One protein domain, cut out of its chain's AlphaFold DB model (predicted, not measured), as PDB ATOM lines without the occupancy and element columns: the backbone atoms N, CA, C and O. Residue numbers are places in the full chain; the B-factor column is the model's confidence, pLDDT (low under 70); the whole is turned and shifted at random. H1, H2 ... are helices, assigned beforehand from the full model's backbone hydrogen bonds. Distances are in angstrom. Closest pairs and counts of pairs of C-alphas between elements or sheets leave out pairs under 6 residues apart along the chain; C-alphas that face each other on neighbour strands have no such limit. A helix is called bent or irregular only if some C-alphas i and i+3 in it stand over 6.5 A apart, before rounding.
ATOM      1  N   ILE A  37      84.746  42.619  87.380       90.12
ATOM      2  CA  ILE A  37      86.155  42.406  86.973       90.12
ATOM      3  C   ILE A  37      86.872  43.600  86.304       90.12
ATOM      4  O   ILE A  37      88.020  43.479  85.877       90.12
ATOM      5  N   ASN A  38      86.222  44.760  86.227       92.62
ATOM      6  CA  ASN A  38      86.636  45.932  85.477       92.62
ATOM      7  C   ASN A  38      86.117  47.196  86.192       92.62
ATOM      8  O   ASN A  38      84.913  47.478  86.150       92.62
ATOM      9  N   PRO A  39      87.024  47.997  86.780       94.12
ATOM     10  CA  PRO A  39      86.671  49.236  87.466       94.12
ATOM     11  C   PRO A  39      85.818  50.193  86.624       94.12
ATOM     12  O   PRO A  39      84.821  50.715  87.114       94.12
ATOM     13  N   ALA A  40      86.151  50.387  85.342       94.88
ATOM     14  CA  ALA A  40      85.418  51.296  84.461       94.88
ATOM     15  C   ALA A  40      83.981  50.814  84.207       94.88
ATOM     16  O   ALA A  40      83.042  51.610  84.260       94.88
ATOM     17  N   ARG A  41      83.793  49.501  84.008       94.44
ATOM     18  CA  ARG A  41      82.461  48.887  83.874       94.44
ATOM     19  C   ARG A  41      81.644  49.073  85.152       94.44
ATOM     20  O   ARG A  41      80.476  49.442  85.068       94.44
ATOM     21  N   SER A  42      82.248  48.839  86.317       95.25
ATOM     22  CA  SER A  42      81.560  48.996  87.602       95.25
ATOM     23  C   SER A  42      81.156  50.429  87.891       95.25
ATOM     24  O   SER A  42      80.014  50.653  88.286       95.25
ATOM     25  N   ILE A  43      82.052  51.389  87.658       95.25
ATOM     26  CA  ILE A  43      81.761  52.816  87.837       95.25
ATOM     27  C   ILE A  43      80.594  53.225  86.939       95.25
ATOM     28  O   ILE A  43      79.631  53.808  87.429       95.25
ATOM     29  N   ALA A  44      80.640  52.851  85.655       93.56
ATOM     30  CA  ALA A  44      79.571  53.160  84.714       93.56
ATOM     31  C   ALA A  44      78.215  52.633  85.204       93.56
ATOM     32  O   ALA A  44      77.253  53.391  85.251       93.56
ATOM     33  N   THR A  45      78.132  51.373  85.639       93.25
ATOM     34  CA  THR A  45      76.862  50.813  86.128       93.25
ATOM     35  C   THR A  45      76.427  51.365  87.483       93.25
ATOM     36  O   THR A  45      75.232  51.530  87.705       93.25
ATOM     37  N   ALA A  46      77.362  51.682  88.382       93.94
ATOM     38  CA  ALA A  46      77.039  52.189  89.713       93.94
ATOM     39  C   ALA A  46      76.428  53.598  89.663       93.94
ATOM     40  O   ALA A  46      75.517  53.886  90.437       93.94
ATOM     41  N   ILE A  47      76.852  54.439  88.708       94.81
ATOM     42  CA  ILE A  47      76.262  55.769  88.473       94.81
ATOM     43  C   ILE A  47      74.755  55.664  88.201       94.81
ATOM     44  O   ILE A  47      73.980  56.463  88.718       94.81
ATOM     45  N   PHE A  48      74.334  54.659  87.428       94.12
ATOM     46  CA  PHE A  48      72.920  54.430  87.115       94.12
ATOM     47  C   PHE A  48      72.203  53.526  88.130       94.12
ATOM     48  O   PHE A  48      70.980  53.444  88.107       94.12
ATOM     49  N   GLY A  49      72.944  52.853  89.016       91.06
ATOM     50  CA  GLY A  49      72.386  51.997  90.064       91.06
ATOM     51  C   GLY A  49      71.839  52.778  91.261       91.06
ATOM     52  O   GLY A  49      70.941  52.296  91.943       91.06
ATOM     53  N   GLY A  50      72.346  53.986  91.511       93.38
ATOM     54  CA  GLY A  50      71.962  54.808  92.660       93.38
ATOM     55  C   GLY A  50      72.953  54.727  93.832       93.38
ATOM     56  O   GLY A  50      73.992  54.069  93.728       93.38
ATOM     57  N   PRO A  51      72.660  55.421  94.951       94.12
ATOM     58  CA  PRO A  51      73.625  55.669  96.027       94.12
ATOM     59  C   PRO A  51      74.213  54.400  96.651       94.12
ATOM     60  O   PRO A  51      75.417  54.345  96.905       94.12
ATOM     61  N   ASP A  52      73.387  53.368  96.838       93.38
ATOM     62  CA  ASP A  52      73.799  52.117  97.480       93.38
ATOM     63  C   ASP A  52      74.888  51.397  96.674       93.38
ATOM     64  O   ASP A  52      75.898  50.959  97.224       93.38
ATOM     65  N   TRP A  53      74.738  51.336  95.348       92.56
ATOM     66  CA  TRP A  53      75.720  50.700  94.464       92.56
ATOM     67  C   TRP A  53      76.976  51.545  94.283       92.56
ATOM     68  O   TRP A  53      78.077  51.001  94.171       92.56
ATOM     69  N   LEU A  54      76.835  52.872  94.308       95.00
ATOM     70  CA  LEU A  54      77.971  53.789  94.300       95.00
ATOM     71  C   LEU A  54      78.853  53.580  95.540       95.00
ATOM     72  O   LEU A  54      80.079  53.534  95.424       95.00
ATOM     73  N   GLY A  55      78.231  53.355  96.702       95.19
ATOM     74  CA  GLY A  55      78.919  53.037  97.955       95.19
ATOM     75  C   GLY A  55      79.686  51.709  97.935       95.19
ATOM     76  O   GLY A  55      80.636  51.547  98.697       95.19
ATOM     77  N   GLN A  56      79.335  50.779  97.042       94.50
ATOM     78  CA  GLN A  56      79.993  49.470  96.908       94.50
ATOM     79  C   GLN A  56      81.078  49.435  95.824       94.50
ATOM     80  O   GLN A  56      81.818  48.455  95.716       94.50
ATOM     81  N   VAL A  57      81.219  50.495  95.019       95.69
ATOM     82  CA  VAL A  57      82.090  50.470  93.833       95.69
ATOM     83  C   VAL A  57      83.565  50.220  94.171       95.69
ATOM     84  O   VAL A  57      84.302  49.682  93.347       95.69
ATOM     85  N   TRP A  58      83.993  50.564  95.389       94.94
ATOM     86  CA  TRP A  58      85.376  50.415  95.846       94.94
ATOM     87  C   TRP A  58      85.866  48.963  95.786       94.94
ATOM     88  O   TRP A  58      87.028  48.736  95.445       94.94
ATOM     89  N   VAL A  59      84.991  47.982  96.042       94.62
ATOM     90  CA  VAL A  59      85.317  46.547  95.965       94.62
ATOM     91  C   VAL A  59      85.772  46.204  94.544       94.62
ATOM     92  O   VAL A  59      86.814  45.586  94.330       94.62
ATOM     93  N   PHE A  60      85.052  46.718  93.552       95.50
ATOM     94  CA  PHE A  60      85.326  46.498  92.135       95.50
ATOM     95  C   PHE A  60      86.500  47.316  91.586       95.50
ATOM     96  O   PHE A  60      86.851  47.184  90.415       95.50
ATOM     97  N   ILE A  61      87.124  48.148  92.418       95.50
ATOM     98  CA  ILE A  61      88.385  48.823  92.113       95.50
ATOM     99  C   ILE A  61      89.523  48.074  92.804       95.50
ATOM    100  O   ILE A  61      90.475  47.644  92.155       95.50
ATOM    101  N   LEU A  62      89.405  47.872  94.117       96.44
ATOM    102  CA  LEU A  62      90.463  47.306  94.939       96.44
ATOM    103  C   LEU A  62      90.795  45.865  94.541       96.44
ATOM    104  O   LEU A  62      91.959  45.557  94.291       96.44
ATOM    105  N   PHE A  63      89.796  44.983  94.450       94.69
ATOM    106  CA  PHE A  63      90.043  43.562  94.196       94.69
ATOM    107  C   PHE A  63      90.637  43.300  92.800       94.69
ATOM    108  O   PHE A  63      91.629  42.567  92.726       94.69
ATOM    109  N   PRO A  64      90.151  43.922  91.702       94.19
ATOM    110  CA  PRO A  64      90.805  43.794  90.400       94.19
ATOM    111  C   PRO A  64      92.248  44.310  90.380       94.19
ATOM    112  O   PRO A  64      93.106  43.670  89.772       94.19
ATOM    113  N   LEU A  65      92.552  45.414  91.075       95.88
ATOM    114  CA  LEU A  65      93.922  45.930  91.170       95.88
ATOM    115  C   LEU A  65      94.841  44.987  91.951       95.88
ATOM    116  O   LEU A  65      95.961  44.725  91.512       95.88
ATOM    117  N   VAL A  66      94.369  44.438  93.073       96.56
ATOM    118  CA  VAL A  66      95.117  43.438  93.849       96.56
ATOM    119  C   VAL A  66      95.383  42.194  92.999       96.56
ATOM    120  O   VAL A  66      96.524  41.739  92.919       96.56
ATOM    121  N   GLY A  67      94.370  41.680  92.297       94.06
ATOM    122  CA  GLY A  67      94.528  40.543  91.389       94.06
ATOM    123  C   GLY A  67      95.522  40.825  90.256       94.06
ATOM    124  O   GLY A  67      96.389  39.994  89.972       94.06
ATOM    125  N   ALA A  68      95.454  42.014  89.652       94.38
ATOM    126  CA  ALA A  68      96.392  42.441  88.617       94.38
ATOM    127  C   ALA A  68      97.830  42.547  89.149       94.38
ATOM    128  O   ALA A  68      98.756  42.069  88.494       94.38
ATOM    129  N   ALA A  69      98.022  43.107  90.347       96.62
ATOM    130  CA  ALA A  69      99.329  43.202  90.989       96.62
ATOM    131  C   ALA A  69      99.915  41.812  91.280       96.62
ATOM    132  O   ALA A  69     101.074  41.549  90.954       96.62
ATOM    133  N   ILE A  70      99.105  40.893  91.817       96.81
ATOM    134  CA  ILE A  70      99.509  39.499  92.050       96.81
ATOM    135  C   ILE A  70      99.919  38.835  90.731       96.81
ATOM    136  O   ILE A  70     101.001  38.254  90.651       96.81
ATOM    137  N   ALA A  71      99.104  38.954  89.679       94.06
ATOM    138  CA  ALA A  71      99.413  38.373  88.375       94.06
ATOM    139  C   ALA A  71     100.708  38.950  87.778       94.06
ATOM    140  O   ALA A  71     101.552  38.190  87.303       94.06
ATOM    141  N   ALA A  72     100.898  40.270  87.844       93.19
ATOM    142  CA  ALA A  72     102.093  40.946  87.344       93.19
ATOM    143  C   ALA A  72     103.363  40.521  88.099       93.19
ATOM    144  O   ALA A  72     104.415  40.347  87.488       93.19
ATOM    145  N   LEU A  73     103.266  40.307  89.415       95.31
ATOM    146  CA  LEU A  73     104.384  39.832  90.228       95.31
ATOM    147  C   LEU A  73     104.685  38.349  89.975       95.31
ATOM    148  O   LEU A  73     105.849  37.965  89.850       95.31
ATOM    149  N   LEU A  74     103.670  37.493  89.913       95.25
ATOM    150  CA  LEU A  74     103.887  36.054  89.777       95.25
ATOM    151  C   LEU A  74     104.288  35.650  88.358       95.25
ATOM    152  O   LEU A  74     105.080  34.723  88.203       95.25
ATOM    153  N   TYR A  75     103.801  36.347  87.331       92.44
ATOM    154  CA  TYR A  75     104.002  35.939  85.943       92.44
ATOM    155  C   TYR A  75     105.484  35.759  85.550       92.44
ATOM    156  O   TYR A  75     105.832  34.667  85.104       92.44
ATOM    157  N   PRO A  76     106.397  36.724  85.780       89.38
ATOM    158  CA  PRO A  76     107.813  36.529  85.465       89.38
ATOM    159  C   PRO A  76     108.453  35.406  86.288       89.38
ATOM    160  O   PRO A  76     109.297  34.675  85.790       89.38
ATOM    161  N   ARG A  77     108.043  35.226  87.548       91.31
ATOM    162  CA  ARG A  77     108.634  34.212  88.441       91.31
ATOM    163  C   ARG A  77     108.248  32.789  88.056       91.31
ATOM    164  O   ARG A  77     109.024  31.868  88.277       91.31
ATOM    165  N   LEU A  78     107.046  32.623  87.513       91.25
ATOM    166  CA  LEU A  78     106.503  31.323  87.133       91.25
ATOM    167  C   LEU A  78     106.768  30.980  85.662       91.25
ATOM    168  O   LEU A  78     106.836  29.803  85.327       91.25
ATOM    169  N   PHE A  79     106.914  31.987  84.793       85.69
ATOM    170  CA  PHE A  79     106.909  31.790  83.340       85.69
ATOM    171  C   PHE A  79     108.069  32.465  82.587       85.69
ATOM    172  O   PHE A  79     108.120  32.343  81.362       85.69
ATOM    173  N   ALA A  80     109.012  33.151  83.249       70.62
ATOM    174  CA  ALA A  80     110.226  33.606  82.562       70.62
ATOM    175  C   ALA A  80     111.151  32.406  82.266       70.62
ATOM    176  O   ALA A  80     111.512  31.669  83.190       70.62
ATOM    177  N   PRO A  81     111.561  32.185  81.003       60.00
ATOM    178  CA  PRO A  81     112.538  31.152  80.688       60.00
ATOM    179  C   PRO A  81     113.898  31.491  81.315       60.00
ATOM    180  O   PRO A  81     114.357  32.631  81.252       60.00
ATOM    181  N   ARG A  82     114.564  30.479  81.894       58.53
ATOM    182  CA  ARG A  82     115.875  30.580  82.576       58.53
ATOM    183  C   ARG A  82     116.989  31.236  81.745       58.53
ATOM    184  O   ARG A  82     117.997  31.647  82.306       58.53
ATOM    185  N   GLU A  83     116.816  31.338  80.436       53.81
ATOM    186  CA  GLU A  83     117.800  31.861  79.484       53.81
ATOM    187  C   GLU A  83     118.004  33.384  79.596       53.81
ATOM    188  O   GLU A  83     119.087  33.897  79.330       53.81
ATOM    189  N   GLU A  84     117.012  34.110  80.119       53.72
ATOM    190  CA  GLU A  84     117.076  35.564  80.343       53.72
ATOM    191  C   GLU A  84     117.980  35.945  81.535       53.72
ATOM    192  O   GLU A  84     118.400  37.091  81.666       53.72
ATOM    193  N   ALA A  85     118.342  34.971  82.383       53.00
ATOM    194  CA  ALA A  85     119.343  35.139  83.439       53.00
ATOM    195  C   ALA A  85     120.794  34.986  82.933       53.00
ATOM    196  O   ALA A  85     121.720  35.347  83.657       53.00
ATOM    197  N   ALA A  86     120.999  34.449  81.723       51.22
ATOM    198  CA  ALA A  86     122.322  34.192  81.142       51.22
ATOM    199  C   ALA A  86     122.700  35.160  80.004       51.22
ATOM    200  O   ALA A  86     123.878  35.267  79.664       51.22
ATOM    201  N   ALA A  87     121.737  35.879  79.423       53.81
ATOM    202  CA  ALA A  87     122.001  36.869  78.384       53.81
ATOM    203  C   ALA A  87     122.292  38.259  78.997       53.81
ATOM    204  O   ALA A  87     121.520  38.720  79.844       53.81
ATOM    205  N   PRO A  88     123.366  38.964  78.585       52.59
ATOM    206  CA  PRO A  88     123.603  40.337  79.019       52.59
ATOM    207  C   PRO A  88     122.464  41.230  78.521       52.59
ATOM    208  O   PRO A  88     122.096  41.177  77.347       52.59
ATOM    209  N   ARG A  89     121.902  42.053  79.411       60.88
ATOM    210  CA  ARG A  89     120.929  43.081  79.020       60.88
ATOM    211  C   ARG A  89     121.646  44.167  78.193       60.88
ATOM    212  O   ARG A  89     122.717  44.586  78.639       60.88
ATOM    213  N   PRO A  90     121.102  44.589  77.036       59.72
ATOM    214  CA  PRO A  90     121.614  45.738  76.290       59.72
ATOM    215  C   PRO A  90     121.365  47.058  77.032       59.72
ATOM    216  O   PRO A  90     120.385  47.130  77.814       59.72
TER     217      PRO A  90
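What this domain is: This is residues 37 to 90 of the 90 residues of a protein of uncultured organism (UniProt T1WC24). The domain is a rod built on one long helix, H3, with a compact head at one end, where H1 and the short H2 form a helical hairpin and H1 folds back over the first turns of H3. From residue 68 onward, the rest of H3, the small helix H4 and the last residues stick out as a long free arm. The printed part has 54 residues with four named helices, in the order H1, H2, H3, H4, and no named strand; the class is all helix. It is extended, with a radius of gyration of the C-alphas of 18.3 A, and its C-alphas span 56 by 19 by 12 A.

How they stand to each other: H1, residues 39 to 49, touches H2, residues 51 to 56; the closest C-alphas are those of Ala 46 and Leu 54, 4.9 A apart. The two form a hairpin at a shallow tilt of 24 degrees, opposite ways. H3, residues 59 to 79, touches H1 with residues 60 to 64 alone, and the closest C-alphas, those of Pro 39 and Ile 61, are 5.0 A apart. H1 and H3 run opposite ways at a shallow tilt of 15 degrees. H2 and H3 meet only through their link. H3 has a kink of 27 degrees near residue 73 and is irregular, but only just: C-alphas 73 and 76 are 6.7 A apart. H4, residues 82 to 85, is apart from H1, H2 and H3. In H2 every O i to N i+4 pair is within hydrogen-bond range, in H1 6 of 7 and in H3 14 of 17 are, and H4 is too short for such a pair.

Where its parts are: H1 begins at C-alpha 39, at (86.671, 49.236, 87.466), and is 14.8 A long from first to last C-alpha. H2 measures 8.9 A in the same way. H3, the longest helix with 21 residues, measures 29.0 A and runs from C-alpha 59 at (85.317, 46.547, 95.965) to C-alpha 79 at (106.909, 31.790, 83.340). H4 measures 5.8 A and ends at C-alpha 85, at (119.343, 35.139, 83.439).

The domain as a whole: The two C-alphas farthest apart are those of Gly 50 and Ala 86, at 55.6 A. Residues 68 to 90 stand free; without them the body has 31 residues, spans 27 by 14 by 7 A and has a radius of gyration of 8.8 A. The links from H1 to H2, H2 to H3 and H3 to H4 are tight. The printed part has no cut and ends at residue 90, the chain's last residue. The mean pLDDT of the printed part is 86.4, and residues 81 to 90 are under 70; the mean of H4 is 55.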